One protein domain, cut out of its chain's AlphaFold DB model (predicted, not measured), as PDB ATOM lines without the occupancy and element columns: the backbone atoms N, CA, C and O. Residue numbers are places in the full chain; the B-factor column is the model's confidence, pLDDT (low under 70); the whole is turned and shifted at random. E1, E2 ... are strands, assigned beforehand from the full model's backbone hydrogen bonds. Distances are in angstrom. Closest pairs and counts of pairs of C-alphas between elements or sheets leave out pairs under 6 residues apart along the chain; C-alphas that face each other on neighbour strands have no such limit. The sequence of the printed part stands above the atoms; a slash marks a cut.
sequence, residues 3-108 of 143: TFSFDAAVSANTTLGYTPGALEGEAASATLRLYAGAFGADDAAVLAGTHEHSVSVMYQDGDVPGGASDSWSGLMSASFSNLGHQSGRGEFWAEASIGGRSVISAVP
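This is residues 3 to 108 of the 143 residues of the protein "PEP-CTERM sorting domain-containing protein" of Duganella radicis (UniProt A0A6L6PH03). A long, slender rod of strands: a twisted three-stranded sheet, E3 - E2 - E5, with the two-stranded sheet E1 - E4 packed along it. The 106 printed residues hold no named helix and strands E1 to E5 in chain order, both sheets antiparallel, all strand. The whole is extended: radius of gyration of the C-alphas 20.0 A, spans 69 by 27 by 22 A.

Inner strand E2, residues 27 to 39, forms a hairpin with E3, residues 45 to 58; N 32 and O 53 are 2.8 A apart. E5, residues 89 to 101, is antiparallel to E2 at 172 degrees; N 33 and O 95 are 2.9 A apart. E1, residues 3 to 13, and E4, residues 69 to 80, are antiparallel at 164 degrees; N 8 and O 74 are 2.9 A apart. Between the sheets, the closest C-alphas of E3 and E4 are Gly 49 and Ala 78, 5.4 A apart.

E1 starts at C-alpha 3 (208.374, 283.649, 382.084) and spans 31.8 A; E2 spans 37.6 A, E3 35.4 A, E4 34.0 A; E5, 39.6 A, ends at C-alpha 101 (220.087, 252.408, 395.778).

The farthest C-alphas, His 85 and Pro 108, are 70.8 A apart. The printed part has no cut; E1 to E2 is a long link. Residues 17, 20 to 21, 23, 45 to 46 and 106 have pLDDT under 70.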
ATOM      1  N   THR A   3     208.089 284.329 380.820       89.50
ATOM      2  CA  THR A   3     208.374 283.649 382.084       89.50
ATOM      3  C   THR A   3     207.538 282.387 382.156       89.50
ATOM      4  O   THR A   3     206.334 282.426 381.909       89.50
ATOM      5  N   PHE A   4     208.186 281.286 382.513       89.44
ATOM      6  CA  PHE A   4     207.545 280.022 382.819       89.44
ATOM      7  C   PHE A   4     207.752 279.731 384.292       89.44
ATOM      8  O   PHE A   4     208.882 279.790 384.777       89.44
ATOM      9  N   SER A   5     206.672 279.407 384.989       93.50
ATOM     10  CA  SER A   5     206.733 279.057 386.398       93.50
ATOM     11  C   SER A   5     205.736 277.962 386.737       93.50
ATOM     12  O   SER A   5     204.635 277.944 386.188       93.50
ATOM     13  N   PHE A   6     206.112 277.078 387.654       93.12
ATOM     14  CA  PHE A   6     205.231 276.050 388.196       93.12
ATOM     15  C   PHE A   6     205.589 275.753 389.650       93.12
ATOM     16  O   PHE A   6     206.746 275.883 390.057       93.12
ATOM     17  N   ASP A   7     204.587 275.351 390.423       97.00
ATOM     18  CA  ASP A   7     204.792 274.843 391.771       97.00
ATOM     19  C   ASP A   7     205.359 273.428 391.701       97.00
ATOM     20  O   ASP A   7     204.845 272.558 390.991       97.00
ATOM     21  N   ALA A   8     206.436 273.212 392.438       96.00
ATOM     22  CA  ALA A   8     207.198 271.985 392.421       96.00
ATOM     23  C   ALA A   8     207.416 271.478 393.843       96.00
ATOM     24  O   ALA A   8     207.604 272.257 394.779       96.00
ATOM     25  N   ALA A   9     207.430 270.159 393.991       96.38
ATOM     26  CA  ALA A   9     207.842 269.498 395.215       96.38
ATOM     27  C   ALA A   9     208.681 268.268 394.869       96.38
ATOM     28  O   ALA A   9     208.333 267.509 393.965       96.38
ATOM     29  N   VAL A  10     209.775 268.076 395.600       96.75
ATOM     30  CA  VAL A  10     210.595 266.864 395.567       96.75
ATOM     31  C   VAL A  10     210.877 266.386 396.974       96.75
ATOM     32  O   VAL A  10     211.088 267.178 397.889       96.75
ATOM     33  N   SER A  11     210.918 265.072 397.130       96.62
ATOM     34  CA  SER A  11     211.305 264.415 398.372       96.62
ATOM     35  C   SER A  11     212.121 263.173 398.056       96.62
ATOM     36  O   SER A  11     211.787 262.436 397.125       96.62
ATOM     37  N   ALA A  12     213.155 262.929 398.848       96.62
ATOM     38  CA  ALA A  12     213.944 261.711 398.816       96.62
ATOM     39  C   ALA A  12     213.979 261.105 400.220       96.62
ATOM     40  O   ALA A  12     214.258 261.800 401.197       96.62
ATOM     41  N   ASN A  13     213.701 259.805 400.312       93.75
ATOM     42  CA  ASN A  13     213.616 259.083 401.576       93.75
ATOM     43  C   ASN A  13     214.360 257.750 401.475       93.75
ATOM     44  O   ASN A  13     214.242 257.048 400.471       93.75
ATOM     45  N   THR A  14     215.070 257.389 402.539       91.44
ATOM     46  CA  THR A  14     215.621 256.049 402.778       91.44
ATOM     47  C   THR A  14     214.877 255.387 403.936       91.44
ATOM     48  O   THR A  14     214.163 256.046 404.695       91.44
ATOM     49  N   THR A  15     214.994 254.068 404.062       86.50
ATOM     50  CA  THR A  15     214.223 253.255 405.008       86.50
ATOM     51  C   THR A  15     215.055 252.787 406.194       86.50
ATOM     52  O   THR A  15     214.799 253.181 407.328       86.50
ATOM     53  N   LEU A  16     216.029 251.918 405.942       75.44
ATOM     54  CA  LEU A  16     216.866 251.285 406.956       75.44
ATOM     55  C   LEU A  16     218.257 251.916 406.984       75.44
ATOM     56  O   LEU A  16     218.949 251.815 407.996       75.44
ATOM     57  N   GLY A  17     218.670 252.546 405.878       65.94
ATOM     58  CA  GLY A  17     219.975 253.177 405.717       65.94
ATOM     59  C   GLY A  17     221.106 252.164 405.525       65.94
ATOM     60  O   GLY A  17     221.945 252.338 404.643       65.94
ATOM     61  N   TYR A  18     221.107 251.066 406.290       70.31
ATOM     62  CA  TYR A  18     222.243 250.154 406.368       70.31
ATOM     63  C   TYR A  18     221.880 248.715 406.717       70.31
ATOM     64  O   TYR A  18     221.031 248.442 407.564       70.31
ATOM     65  N   THR A  19     222.600 247.779 406.101       70.44
ATOM     66  CA  THR A  19     222.659 246.380 406.532       70.44
ATOM     67  C   THR A  19     224.085 246.081 406.996       70.44
ATOM     68  O   THR A  19     225.009 246.255 406.198       70.44
ATOM     69  N   PRO A  20     224.294 245.598 408.235       67.38
ATOM     70  CA  PRO A  20     225.610 245.173 408.703       67.38
ATOM     71  C   PRO A  20     226.280 244.202 407.727       67.38
ATOM     72  O   PRO A  20     225.738 243.139 407.430       67.38
ATOM     73  N   GLY A  21     227.456 244.581 407.220       68.50
ATOM     74  CA  GLY A  21     228.225 243.789 406.253       68.50
ATOM     75  C   GLY A  21     227.918 244.060 404.775       68.50
ATOM     76  O   GLY A  21     228.545 243.438 403.917       68.50
ATOM     77  N   ALA A  22     227.006 244.981 404.448       71.38
ATOM     78  CA  ALA A  22     226.856 245.479 403.082       71.38
ATOM     79  C   ALA A  22     228.002 246.441 402.724       71.38
ATOM     80  O   ALA A  22     228.431 247.245 403.550       71.38
ATOM     81  N   LEU A  23     228.490 246.360 401.483       69.69
ATOM     82  CA  LEU A  23     229.539 247.250 400.963       69.69
ATOM     83  C   LEU A  23     229.015 248.660 400.637       69.69
ATOM     84  O   LEU A  23     229.809 249.586 400.500       69.69
ATOM     85  N   GLU A  24     227.697 248.818 400.499       75.38
ATOM     86  CA  GLU A  24     227.036 250.078 400.156       75.38
ATOM     87  C   GLU A  24     225.834 250.322 401.079       75.38
ATOM     88  O   GLU A  24     225.180 249.371 401.511       75.38
ATOM     89  N   GLY A  25     225.560 251.594 401.381       81.94
ATOM     90  CA  GLY A  25     224.376 252.049 402.114       81.94
ATOM     91  C   GLY A  25     223.206 252.405 401.192       81.94
ATOM     92  O   GLY A  25     223.335 252.449 399.967       81.94
ATOM     93  N   GLU A  26     222.049 252.670 401.789       89.69
ATOM     94  CA  GLU A  26     220.861 253.138 401.076       89.69
ATOM     95  C   GLU A  26     221.033 254.600 400.643       89.69
ATOM     96  O   GLU A  26     221.534 255.436 401.399       89.69
ATOM     97  N   ALA A  27     220.605 254.926 399.426       92.25
ATOM     98  CA  ALA A  27     220.607 256.294 398.926       92.25
ATOM     99  C   ALA A  27     219.356 256.555 398.092       92.25
ATOM    100  O   ALA A  27     218.913 255.684 397.346       92.25
ATOM    101  N   ALA A  28     218.824 257.767 398.172       95.31
ATOM    102  CA  ALA A  28     217.749 258.240 397.317       95.31
ATOM    103  C   ALA A  28     218.032 259.686 396.908       95.31
ATOM    104  O   ALA A  28     218.511 260.488 397.710       95.31
ATOM    105  N   SER A  29     217.733 260.028 395.664       96.81
ATOM    106  CA  SER A  29     217.844 261.385 395.150       96.81
ATOM    107  C   SER A  29     216.703 261.701 394.196       96.81
ATOM    108  O   SER A  29     216.198 260.836 393.476       96.81
ATOM    109  N   ALA A  30     216.303 262.964 394.191       97.44
ATOM    110  CA  ALA A  30     215.371 263.509 393.223       97.44
ATOM    111  C   ALA A  30     215.877 264.876 392.774       97.44
ATOM    112  O   ALA A  30     216.270 265.703 393.598       97.44
ATOM    113  N   THR A  31     215.854 265.115 391.469       97.31
ATOM    114  CA  THR A  31     216.302 266.366 390.861       97.31
ATOM    115  C   THR A  31     215.229 266.883 389.918       97.31
ATOM    116  O   THR A  31     214.730 266.145 389.068       97.31
ATOM    117  N   LEU A  32     214.899 268.164 390.054       97.00
ATOM    118  CA  LEU A  32     214.082 268.918 389.115       97.00
ATOM    119  C   LEU A  32     214.926 269.985 388.442       97.00
ATOM    120  O   LEU A  32     215.666 270.716 389.102       97.00
ATOM    121  N   ARG A  33     214.763 270.111 387.129       95.88
ATOM    122  CA  ARG A  33     215.418 271.133 386.319       95.88
ATOM    123  C   ARG A  33     214.378 271.829 385.468       95.88
ATOM    124  O   ARG A  33     213.525 271.186 384.860       95.88
ATOM    125  N   LEU A  34     214.469 273.145 385.419       95.25
ATOM    126  CA  LEU A  34     213.663 273.994 384.569       95.25
ATOM    127  C   LEU A  34     214.584 274.825 383.697       95.25
ATOM    128  O   LEU A  34     215.450 275.530 384.212       95.25
ATOM    129  N   TYR A  35     214.363 274.774 382.393       93.44
ATOM    130  CA  TYR A  35     215.131 275.525 381.421       93.44
ATOM    131  C   TYR A  35     214.209 276.384 380.565       93.44
ATOM    132  O   TYR A  35     213.195 275.911 380.047       93.44
ATOM    133  N   ALA A  36     214.590 277.645 380.380       93.00
ATOM    134  CA  ALA A  36     214.004 278.534 379.390       93.00
ATOM    135  C   ALA A  36     215.119 279.312 378.689       93.00
ATOM    136  O   ALA A  36     215.905 280.000 379.338       93.00
ATOM    137  N   GLY A  37     215.170 279.254 377.365       90.62
ATOM    138  CA  GLY A  37     216.181 279.964 376.592       90.62
ATOM    139  C   GLY A  37     215.720 280.301 375.186       90.62
ATOM    140  O   GLY A  37     214.580 280.033 374.802       90.62
ATOM    141  N   ALA A  38     216.616 280.897 374.408       86.31
ATOM    142  CA  ALA A  38     216.425 281.019 372.972       86.31
ATOM    143  C   ALA A  38     217.713 280.811 372.196       86.31
ATOM    144  O   ALA A  38     218.818 281.107 372.664       86.31
ATOM    145  N   PHE A  39     217.510 280.365 370.967       83.88
ATOM    146  CA  PHE A  39     218.547 280.143 369.985       83.88
ATOM    147  C   PHE A  39     218.573 281.290 368.978       83.88
ATOM    148  O   PHE A  39     217.525 281.765 368.521       83.88
ATOM    149  N   GLY A  40     219.785 281.753 368.678       79.62
ATOM    150  CA  GLY A  40     220.048 282.694 367.594       79.62
ATOM    151  C   GLY A  40     219.963 282.016 366.226       79.62
ATOM    152  O   GLY A  40     219.682 280.825 366.129       79.62
ATOM    153  N   ALA A  41     220.235 282.772 365.161       79.38
ATOM    154  CA  ALA A  41     220.219 282.245 363.791       79.38
ATOM    155  C   ALA A  41     221.232 281.106 363.553       79.38
ATOM    156  O   ALA A  41     221.019 280.284 362.667       79.38
ATOM    157  N   ASP A  42     222.290 281.044 364.366       82.69
ATOM    158  CA  ASP A  42     223.352 280.035 364.289       82.69
ATOM    159  C   ASP A  42     223.127 278.848 365.253       82.69
ATOM    160  O   ASP A  42     224.074 278.134 365.577       82.69
ATOM    161  N   ASP A  43     221.913 278.682 365.798       77.25
ATOM    162  CA  ASP A  43     221.557 277.695 366.840       77.25
ATOM    163  C   ASP A  43     222.382 277.782 368.144       77.25
ATOM    164  O   ASP A  43     222.256 276.952 369.046       77.25
ATOM    165  N   ALA A  44     223.192 278.827 368.314       71.81
ATOM    166  CA  ALA A  44     223.843 279.124 369.581       71.81
ATOM    167  C   ALA A  44     222.813 279.650 370.596       71.81
ATOM    168  O   ALA A  44     222.010 280.536 370.280       71.81
ATOM    169  N   ALA A  45     222.847 279.132 371.828       68.88
ATOM    170  CA  ALA A  45     222.039 279.658 372.924       68.88
ATOM    171  C   ALA A  45     222.489 281.094 373.247       68.88
ATOM    172  O   ALA A  45     223.625 281.318 373.661       68.88
ATOM    173  N   VAL A  46     221.606 282.073 373.035       68.81
ATOM    174  CA  VAL A  46     221.932 283.504 373.198       68.81
ATOM    175  C   VAL A  46     221.717 283.956 374.639       68.81
ATOM    176  O   VAL A  46     222.480 284.759 375.168       68.81
ATOM    177  N   LEU A  47     220.676 283.431 375.285       71.25
ATOM    178  CA  LEU A  47     220.352 283.672 376.687       71.25
ATOM    179  C   LEU A  47     219.569 282.462 377.205       71.25
ATOM    180  O   LEU A  47     218.582 282.065 376.581       71.25
ATOM    181  N   ALA A  48     219.986 281.900 378.337       81.88
ATOM    182  CA  ALA A  48     219.315 280.776 378.980       81.88
ATOM    183  C   ALA A  48     219.189 281.016 380.487       81.88
ATOM    184  O   ALA A  48     220.142 281.438 381.142       81.88
ATOM    185  N   GLY A  49     218.002 280.748 381.022       85.88
ATOM    186  CA  GLY A  49     217.742 280.623 382.445       85.88
ATOM    187  C   GLY A  49     217.550 279.154 382.789       85.88
ATOM    188  O   GLY A  49     216.634 278.518 382.268       85.88
ATOM    189  N   THR A  50     218.393 278.641 383.682       90.69
ATOM    190  CA  THR A  50     218.248 277.302 384.257       90.69
ATOM    191  C   THR A  50     217.994 277.437 385.748       90.69
ATOM    192  O   THR A  50     218.724 278.146 386.439       90.69
ATOM    193  N   HIS A  51     216.977 276.744 386.243       93.31
ATOM    194  CA  HIS A  51     216.689 276.614 387.662       93.31
ATOM    195  C   HIS A  51     216.716 275.135 388.031       93.31
ATOM    196  O   HIS A  51     216.069 274.324 387.372       93.31
ATOM    197  N   GLU A  52     217.459 274.773 389.068       95.00
ATOM    198  CA  GLU A  52     217.655 273.382 389.467       95.00
ATOM    199  C   GLU A  52     217.474 273.242 390.974       95.00
ATOM    200  O   GLU A  52     217.993 274.045 391.747       95.00
ATOM    201  N   HIS A  53     216.746 272.205 391.373       95.88
ATOM    202  CA  HIS A  53     216.667 271.765 392.756       95.88
ATOM    203  C   HIS A  53     216.936 270.275 392.823       95.88
ATOM    204  O   HIS A  53     216.385 269.498 392.046       95.88
ATOM    205  N   SER A  54     217.766 269.884 393.779       94.81
ATOM    206  CA  SER A  54     218.046 268.491 394.075       94.81
ATOM    207  C   SER A  54     217.898 268.269 395.570       94.81
ATOM    208  O   SER A  54     218.347 269.092 396.367       94.81
ATOM    209  N   VAL A  55     217.245 267.172 395.924       95.50
ATOM    210  CA  VAL A  55     217.203 266.632 397.282       95.50
ATOM    211  C   VAL A  55     217.868 265.274 397.239       95.50
ATOM    212  O   VAL A  55     217.659 264.489 396.306       95.50
ATOM    213  N   SER A  56     218.698 264.994 398.230       94.25
ATOM    214  CA  SER A  56     219.376 263.710 398.296       94.25
ATOM    215  C   SER A  56     219.605 263.301 399.730       94.25
ATOM    216  O   SER A  56     219.988 264.101 400.578       94.25
ATOM    217  N   VAL A  57     219.386 262.020 399.967       91.62
ATOM    218  CA  VAL A  57     219.676 261.360 401.223       91.62
ATOM    219  C   VAL A  57     220.563 260.169 400.928       91.62
ATOM    220  O   VAL A  57     220.347 259.408 399.984       91.62
ATOM    221  N   MET A  58     221.597 260.023 401.734       89.38
ATOM    222  CA  MET A  58     222.552 258.935 401.649       89.38
ATOM    223  C   MET A  58     222.862 258.518 403.071       89.38
ATOM    224  O   MET A  58     223.136 259.371 403.908       89.38
ATOM    225  N   TYR A  59     222.831 257.218 403.321       85.00
ATOM    226  CA  TYR A  59     223.403 256.678 404.537       85.00
ATOM    227  C   TYR A  59     224.927 256.634 404.419       85.00
ATOM    228  O   TYR A  59     225.459 256.099 403.438       85.00
ATOM    229  N   GLN A  60     225.623 257.152 405.425       78.06
ATOM    230  CA  GLN A  60     227.068 257.059 405.550       78.06
ATOM    231  C   GLN A  60     227.441 256.110 406.697       78.06
ATOM    232  O   GLN A  60     226.761 256.041 407.718       78.06
ATOM    233  N   ASP A  61     228.512 255.328 406.529       75.56
ATOM    234  CA  ASP A  61     228.964 254.414 407.584       75.56
ATOM    235  C   ASP A  61     229.262 255.186 408.883       75.56
ATOM    236  O   ASP A  61     229.993 256.178 408.870       75.56
ATOM    237  N   GLY A  62     228.665 254.740 409.991       74.38
ATOM    238  CA  GLY A  62     228.677 255.437 411.280       74.38
ATOM    239  C   GLY A  62     227.456 256.319 411.576       74.38
ATOM    240  O   GLY A  62     227.317 256.749 412.724       74.38
ATOM    241  N   ASP A  63     226.559 256.550 410.613       76.62
ATOM    242  CA  ASP A  63     225.269 257.190 410.884       76.62
ATOM    243  C   ASP A  63     224.401 256.322 411.808       76.62
ATOM    244  O   ASP A  63     224.527 255.096 411.876       76.62
ATOM    245  N   VAL A  64     223.496 256.964 412.551       75.38
ATOM    246  CA  VAL A  64     222.527 256.235 413.374       75.38
ATOM    247  C   VAL A  64     221.632 255.411 412.439       75.38
ATOM    248  O   VAL A  64     221.037 255.991 411.530       75.38
ATOM    249  N   PRO A  65     221.491 254.086 412.649       74.25
ATOM    250  CA  PRO A  65     220.619 253.259 411.826       74.25
ATOM    251  C   PRO A  65     219.193 253.812 411.807       74.25
ATOM    252  O   PRO A  65     218.566 253.972 412.857       74.25
ATOM    253  N   GLY A  66     218.687 254.105 410.613       77.12
ATOM    254  CA  GLY A  66     217.381 254.718 410.424       77.12
ATOM    255  C   GLY A  66     217.221 255.324 409.036       77.12
ATOM    256  O   GLY A  66     218.194 255.601 408.335       77.12
ATOM    257  N   GLY A  67     215.968 255.513 408.638       84.00
ATOM    258  CA  GLY A  67     215.634 256.226 407.415       84.00
ATOM    259  C   GLY A  67     215.960 257.708 407.551       84.00
ATOM    260  O   GLY A  67     215.686 258.319 408.584       84.00
ATOM    261  N   ALA A  68     216.525 258.283 406.499       89.00
ATOM    262  CA  ALA A  68     216.711 259.716 406.349       89.00
ATOM    263  C   ALA A  68     215.706 260.246 405.326       89.00
ATOM    264  O   ALA A  68     215.277 259.531 404.419       89.00
ATOM    265  N   SER A  69     215.333 261.512 405.461       93.25
ATOM    266  CA  SER A  69     214.454 262.178 404.506       93.25
ATOM    267  C   SER A  69     214.917 263.600 404.255       93.25
ATOM    268  O   SER A  69     215.232 264.312 405.208       93.25
ATOM    269  N   ASP A  70     214.882 264.011 402.996       95.50
ATOM    270  CA  ASP A  70     215.086 265.388 402.568       95.50
ATOM    271  C   ASP A  70     213.966 265.783 401.603       95.50
ATOM    272  O   ASP A  70     213.442 264.950 400.855       95.50
ATOM    273  N   SER A  71     213.550 267.042 401.648       96.81
ATOM    274  CA  SER A  71     212.451 267.526 400.821       96.81
ATOM    275  C   SER A  71     212.547 269.017 400.555       96.81
ATOM    276  O   SER A  71     212.948 269.800 401.414       96.81
ATOM    277  N   TRP A  72     212.090 269.408 399.374       97.00
ATOM    278  CA  TRP A  72     211.963 270.792 398.964       97.00
ATOM    279  C   TRP A  72     210.619 270.996 398.275       97.00
ATOM    280  O   TRP A  72     210.144 270.137 397.533       97.00
ATOM    281  N   SER A  73     210.012 272.155 398.507       97.44
ATOM    282  CA  SER A  73     208.851 272.606 397.748       97.44
ATOM    283  C   SER A  73     208.932 274.105 397.519       97.44
ATOM    284  O   SER A  73     209.448 274.844 398.362       97.44
ATOM    285  N   GLY A  74     208.438 274.555 396.373       96.88
ATOM    286  CA  GLY A  74     208.432 275.964 396.027       96.88
ATOM    287  C   GLY A  74     208.101 276.218 394.566       96.88
ATOM    288  O   GLY A  74     207.900 275.301 393.771       96.88
ATOM    289  N   LEU A  75     208.068 277.499 394.218       96.12
ATOM    290  CA  LEU A  75     207.875 277.947 392.848       96.12
ATOM    291  C   LEU A  75     209.201 277.838 392.085       96.12
ATOM    292  O   LEU A  75     210.166 278.525 392.424       96.12
ATOM    293  N   MET A  76     209.246 277.025 391.031       94.94
ATOM    294  CA  MET A  76     210.331 277.079 390.048       94.94
ATOM    295  C   MET A  76     209.960 278.079 388.965       94.94
ATOM    296  O   MET A  76     208.841 278.050 388.457       94.94
ATOM    297  N   SER A  77     210.896 278.951 388.594       94.25
ATOM    298  CA  SER A  77     210.686 279.928 387.529       94.25
ATOM    299  C   SER A  77     211.931 280.069 386.666       94.25
ATOM    300  O   SER A  77     213.039 280.216 387.176       94.25
ATOM    301  N   ALA A  78     211.732 280.074 385.353       92.12
ATOM    302  CA  ALA A  78     212.753 280.403 384.374       92.12
ATOM    303  C   ALA A  78     212.178 281.424 383.394       92.12
ATOM    304  O   ALA A  78     211.034 281.321 382.943       92.12
ATOM    305  N   SER A  79     212.971 282.441 383.078       88.75
ATOM    306  CA  SER A  79     212.550 283.524 382.200       88.75
ATOM    307  C   SER A  79     213.580 283.776 381.122       88.75
ATOM    308  O   SER A  79     214.782 283.750 381.376       88.75
ATOM    309  N   PHE A  80     213.085 284.113 379.941       86.06
ATOM    310  CA  PHE A  80     213.890 284.493 378.798       86.06
ATOM    311  C   PHE A  80     213.415 285.846 378.249       86.06
ATOM    312  O   PHE A  80     212.216 286.142 378.188       86.06
ATOM    313  N   SER A  81     214.355 286.687 377.814       85.31
ATOM    314  CA  SER A  81     214.044 287.931 377.114       85.31
ATOM    315  C   SER A  81     214.955 288.110 375.907       85.31
ATOM    316  O   SER A  81     216.174 288.141 376.045       85.31
ATOM    317  N   ASN A  82     214.354 288.282 374.731       80.44
ATOM    318  CA  ASN A  82     215.075 288.694 373.537       80.44
ATOM    319  C   ASN A  82     215.276 290.215 373.584       80.44
ATOM    320  O   ASN A  82     214.309 290.965 373.466       80.44
ATOM    321  N   LEU A  83     216.514 290.655 373.812       80.94
ATOM    322  CA  LEU A  83     216.889 292.075 373.833       80.94
ATOM    323  C   LEU A  83     217.450 292.558 372.483       80.94
ATOM    324  O   LEU A  83     217.764 293.737 372.344       80.94
ATOM    325  N   GLY A  84     217.601 291.661 371.503       79.06
ATOM    326  CA  GLY A  84     218.164 291.963 370.191       79.06
ATOM    327  C   GLY A  84     217.112 292.232 369.112       79.06
ATOM    328  O   GLY A  84     215.915 292.031 369.299       79.06
ATOM    329  N   HIS A  85     217.583 292.646 367.933       79.88
ATOM    330  CA  HIS A  85     216.755 292.875 366.737       79.88
ATOM    331  C   HIS A  85     216.553 291.617 365.874       79.88
ATOM    332  O   HIS A  85     216.048 291.705 364.757       79.88
ATOM    333  N   GLN A  86     216.977 290.452 366.363       76.44
ATOM    334  CA  GLN A  86     216.919 289.195 365.623       76.44
ATOM    335  C   GLN A  86     215.689 288.383 366.036       76.44
ATOM    336  O   GLN A  86     215.358 288.295 367.218       76.44
ATOM    337  N   SER A  87     215.019 287.760 365.065       77.12
ATOM    338  CA  SER A  87     214.036 286.710 365.333       77.12
ATOM    339  C   SER A  87     214.769 285.431 365.737       77.12
ATOM    340  O   SER A  87     215.663 284.994 365.015       77.12
ATOM    341  N   GLY A  88     214.379 284.831 366.857       77.69
ATOM    342  CA  GLY A  88     214.953 283.579 367.350       77.69
ATOM    343  C   GLY A  88     213.868 282.610 367.805       77.69
ATOM    344  O   GLY A  88     212.722 283.006 368.042       77.69
ATOM    345  N   ARG A  89     214.231 281.333 367.930       85.06
ATOM    346  CA  ARG A  89     213.353 280.292 368.470       85.06
ATOM    347  C   ARG A  89     213.557 280.202 369.978       85.06
ATOM    348  O   ARG A  89     214.676 279.997 370.435       85.06
ATOM    349  N   GLY A  90     212.472 280.329 370.738       86.12
ATOM    350  CA  GLY A  90     212.475 280.012 372.163       86.12
ATOM    351  C   GLY A  90     212.413 278.504 372.392       86.12
ATOM    352  O   GLY A  90     211.731 277.790 371.654       86.12
ATOM    353  N   GLU A  91     213.093 278.033 373.426       89.00
ATOM    354  CA  GLU A  91     212.984 276.670 373.926       89.00
ATOM    355  C   GLU A  91     212.681 276.682 375.418       89.00
ATOM    356  O   GLU A  91     213.181 277.508 376.183       89.00
ATOM    357  N   PHE A  92     211.834 275.740 375.804       91.25
ATOM    358  CA  PHE A  92     211.452 275.496 377.174       91.25
ATOM    359  C   PHE A  92     211.358 273.991 377.398       91.25
ATOM    360  O   PHE A  92     210.709 273.295 376.614       91.25
ATOM    361  N   TRP A  93     211.960 273.507 378.482       93.50
ATOM    362  CA  TRP A  93     211.774 272.138 378.947       93.50
ATOM    363  C   TRP A  93     211.886 272.058 380.469       93.50
ATOM    364  O   TRP A  93     212.519 272.887 381.127       93.50
ATOM    365  N   ALA A  94     211.240 271.037 381.019       94.06
ATOM    366  CA  ALA A  94     211.348 270.656 382.414       94.06
ATOM    367  C   ALA A  94     211.776 269.189 382.471       94.06
ATOM    368  O   ALA A  94     211.272 268.364 381.707       94.06
ATOM    369  N   GLU A  95     212.706 268.878 383.362       95.62
ATOM    370  CA  GLU A  95     213.223 267.531 383.567       95.62
ATOM    371  C   GLU A  95     213.054 267.145 385.033       95.62
ATOM    372  O   GLU A  95     213.365 267.923 385.937       95.62
ATOM    373  N   ALA A  96     212.570 265.926 385.253       95.88
ATOM    374  CA  ALA A  96     212.529 265.291 386.557       95.88
ATOM    375  C   ALA A  96     213.324 263.990 386.486       95.88
ATOM    376  O   ALA A  96     213.072 263.153 385.619       95.88
ATOM    377  N   SER A  97     214.269 263.823 387.404       97.12
ATOM    378  CA  SER A  97     215.081 262.618 387.521       97.12
ATOM    379  C   SER A  97     215.025 262.095 388.947       97.12
ATOM    380  O   SER A  97     215.093 262.868 389.903       97.12
ATOM    381  N   ILE A  98     214.887 260.780 389.078       96.25
ATOM    382  CA  ILE A  98     214.907 260.072 390.353       96.25
ATOM    383  C   ILE A  98     215.989 259.002 390.301       96.25
ATOM    384  O   ILE A  98     216.141 258.295 389.303       96.25
ATOM    385  N   GLY A  99     216.744 258.888 391.382       95.56
ATOM    386  CA  GLY A  99     217.802 257.907 391.537       95.56
ATOM    387  C   GLY A  99     217.733 257.276 392.914       95.56
ATOM    388  O   GLY A  99     217.290 257.891 393.881       95.56
ATOM    389  N   GLY A 100     218.174 256.030 393.021       92.12
ATOM    390  CA  GLY A 100     218.246 255.386 394.319       92.12
ATOM    391  C   GLY A 100     218.995 254.071 394.297       92.12
ATOM    392  O   GLY A 100     219.124 253.413 393.265       92.12
ATOM    393  N   ARG A 101     219.491 253.702 395.471       89.62
ATOM    394  CA  ARG A 101     220.087 252.408 395.778       89.62
ATOM    395  C   ARG A 101     219.450 251.907 397.059       89.62
ATOM    396  O   ARG A 101     219.452 252.613 398.064       89.62
ATOM    397  N   SER A 102     218.923 250.692 397.005       84.75
ATOM    398  CA  SER A 102     218.355 250.017 398.166       84.75
ATOM    399  C   SER A 102     219.233 248.843 398.557       84.75
ATOM    400  O   SER A 102     219.622 248.049 397.700       84.75
ATOM    401  N   VAL A 103     219.486 248.696 399.853       76.69
ATOM    402  CA  VAL A 103     220.131 247.503 400.400       76.69
ATOM    403  C   VAL A 103     219.029 246.564 400.865       76.69
ATOM    404  O   VAL A 103     218.287 246.879 401.790       76.69
ATOM    405  N   ILE A 104     218.890 245.420 400.203       70.81
ATOM    406  CA  ILE A 104     218.007 244.351 400.669       70.81
ATOM    407  C   ILE A 104     218.891 243.374 401.433       70.81
ATOM    408  O   ILE A 104     219.766 242.734 400.845       70.81
ATOM    409  N   SER A 105     218.687 243.261 402.745       70.25
ATOM    410  CA  SER A 105     219.298 242.170 403.495       70.25
ATOM    411  C   SER A 105     218.643 240.862 403.053       70.25
ATOM    412  O   SER A 105     217.418 240.763 402.947       70.25
ATOM    413  N   ALA A 106     219.455 239.850 402.749       68.12
ATOM    414  CA  ALA A 106     218.934 238.516 402.503       68.12
ATOM    415  C   ALA A 106     218.326 238.008 403.816       68.12
ATOM    416  O   ALA A 106     219.042 237.560 404.712       68.12
ATOM    417  N   VAL A 107     217.006 238.124 403.951       73.31
ATOM    418  CA  VAL A 107     216.280 237.510 405.060       73.31
ATOM    419  C   VAL A 107     216.441 235.998 404.897       73.31
ATOM    420  O   VAL A 107     216.048 235.473 403.853       73.31
ATOM    421  N   PRO A 108     217.022 235.275 405.874       72.69
ATOM    422  CA  PRO A 108     217.135 233.830 405.772       72.69
ATOM    423  C   PRO A 108     215.736 233.236 405.636       72.69
ATOM    424  O   PRO A 108     214.883 233.444 406.503       72.69
TER     425      PRO A 108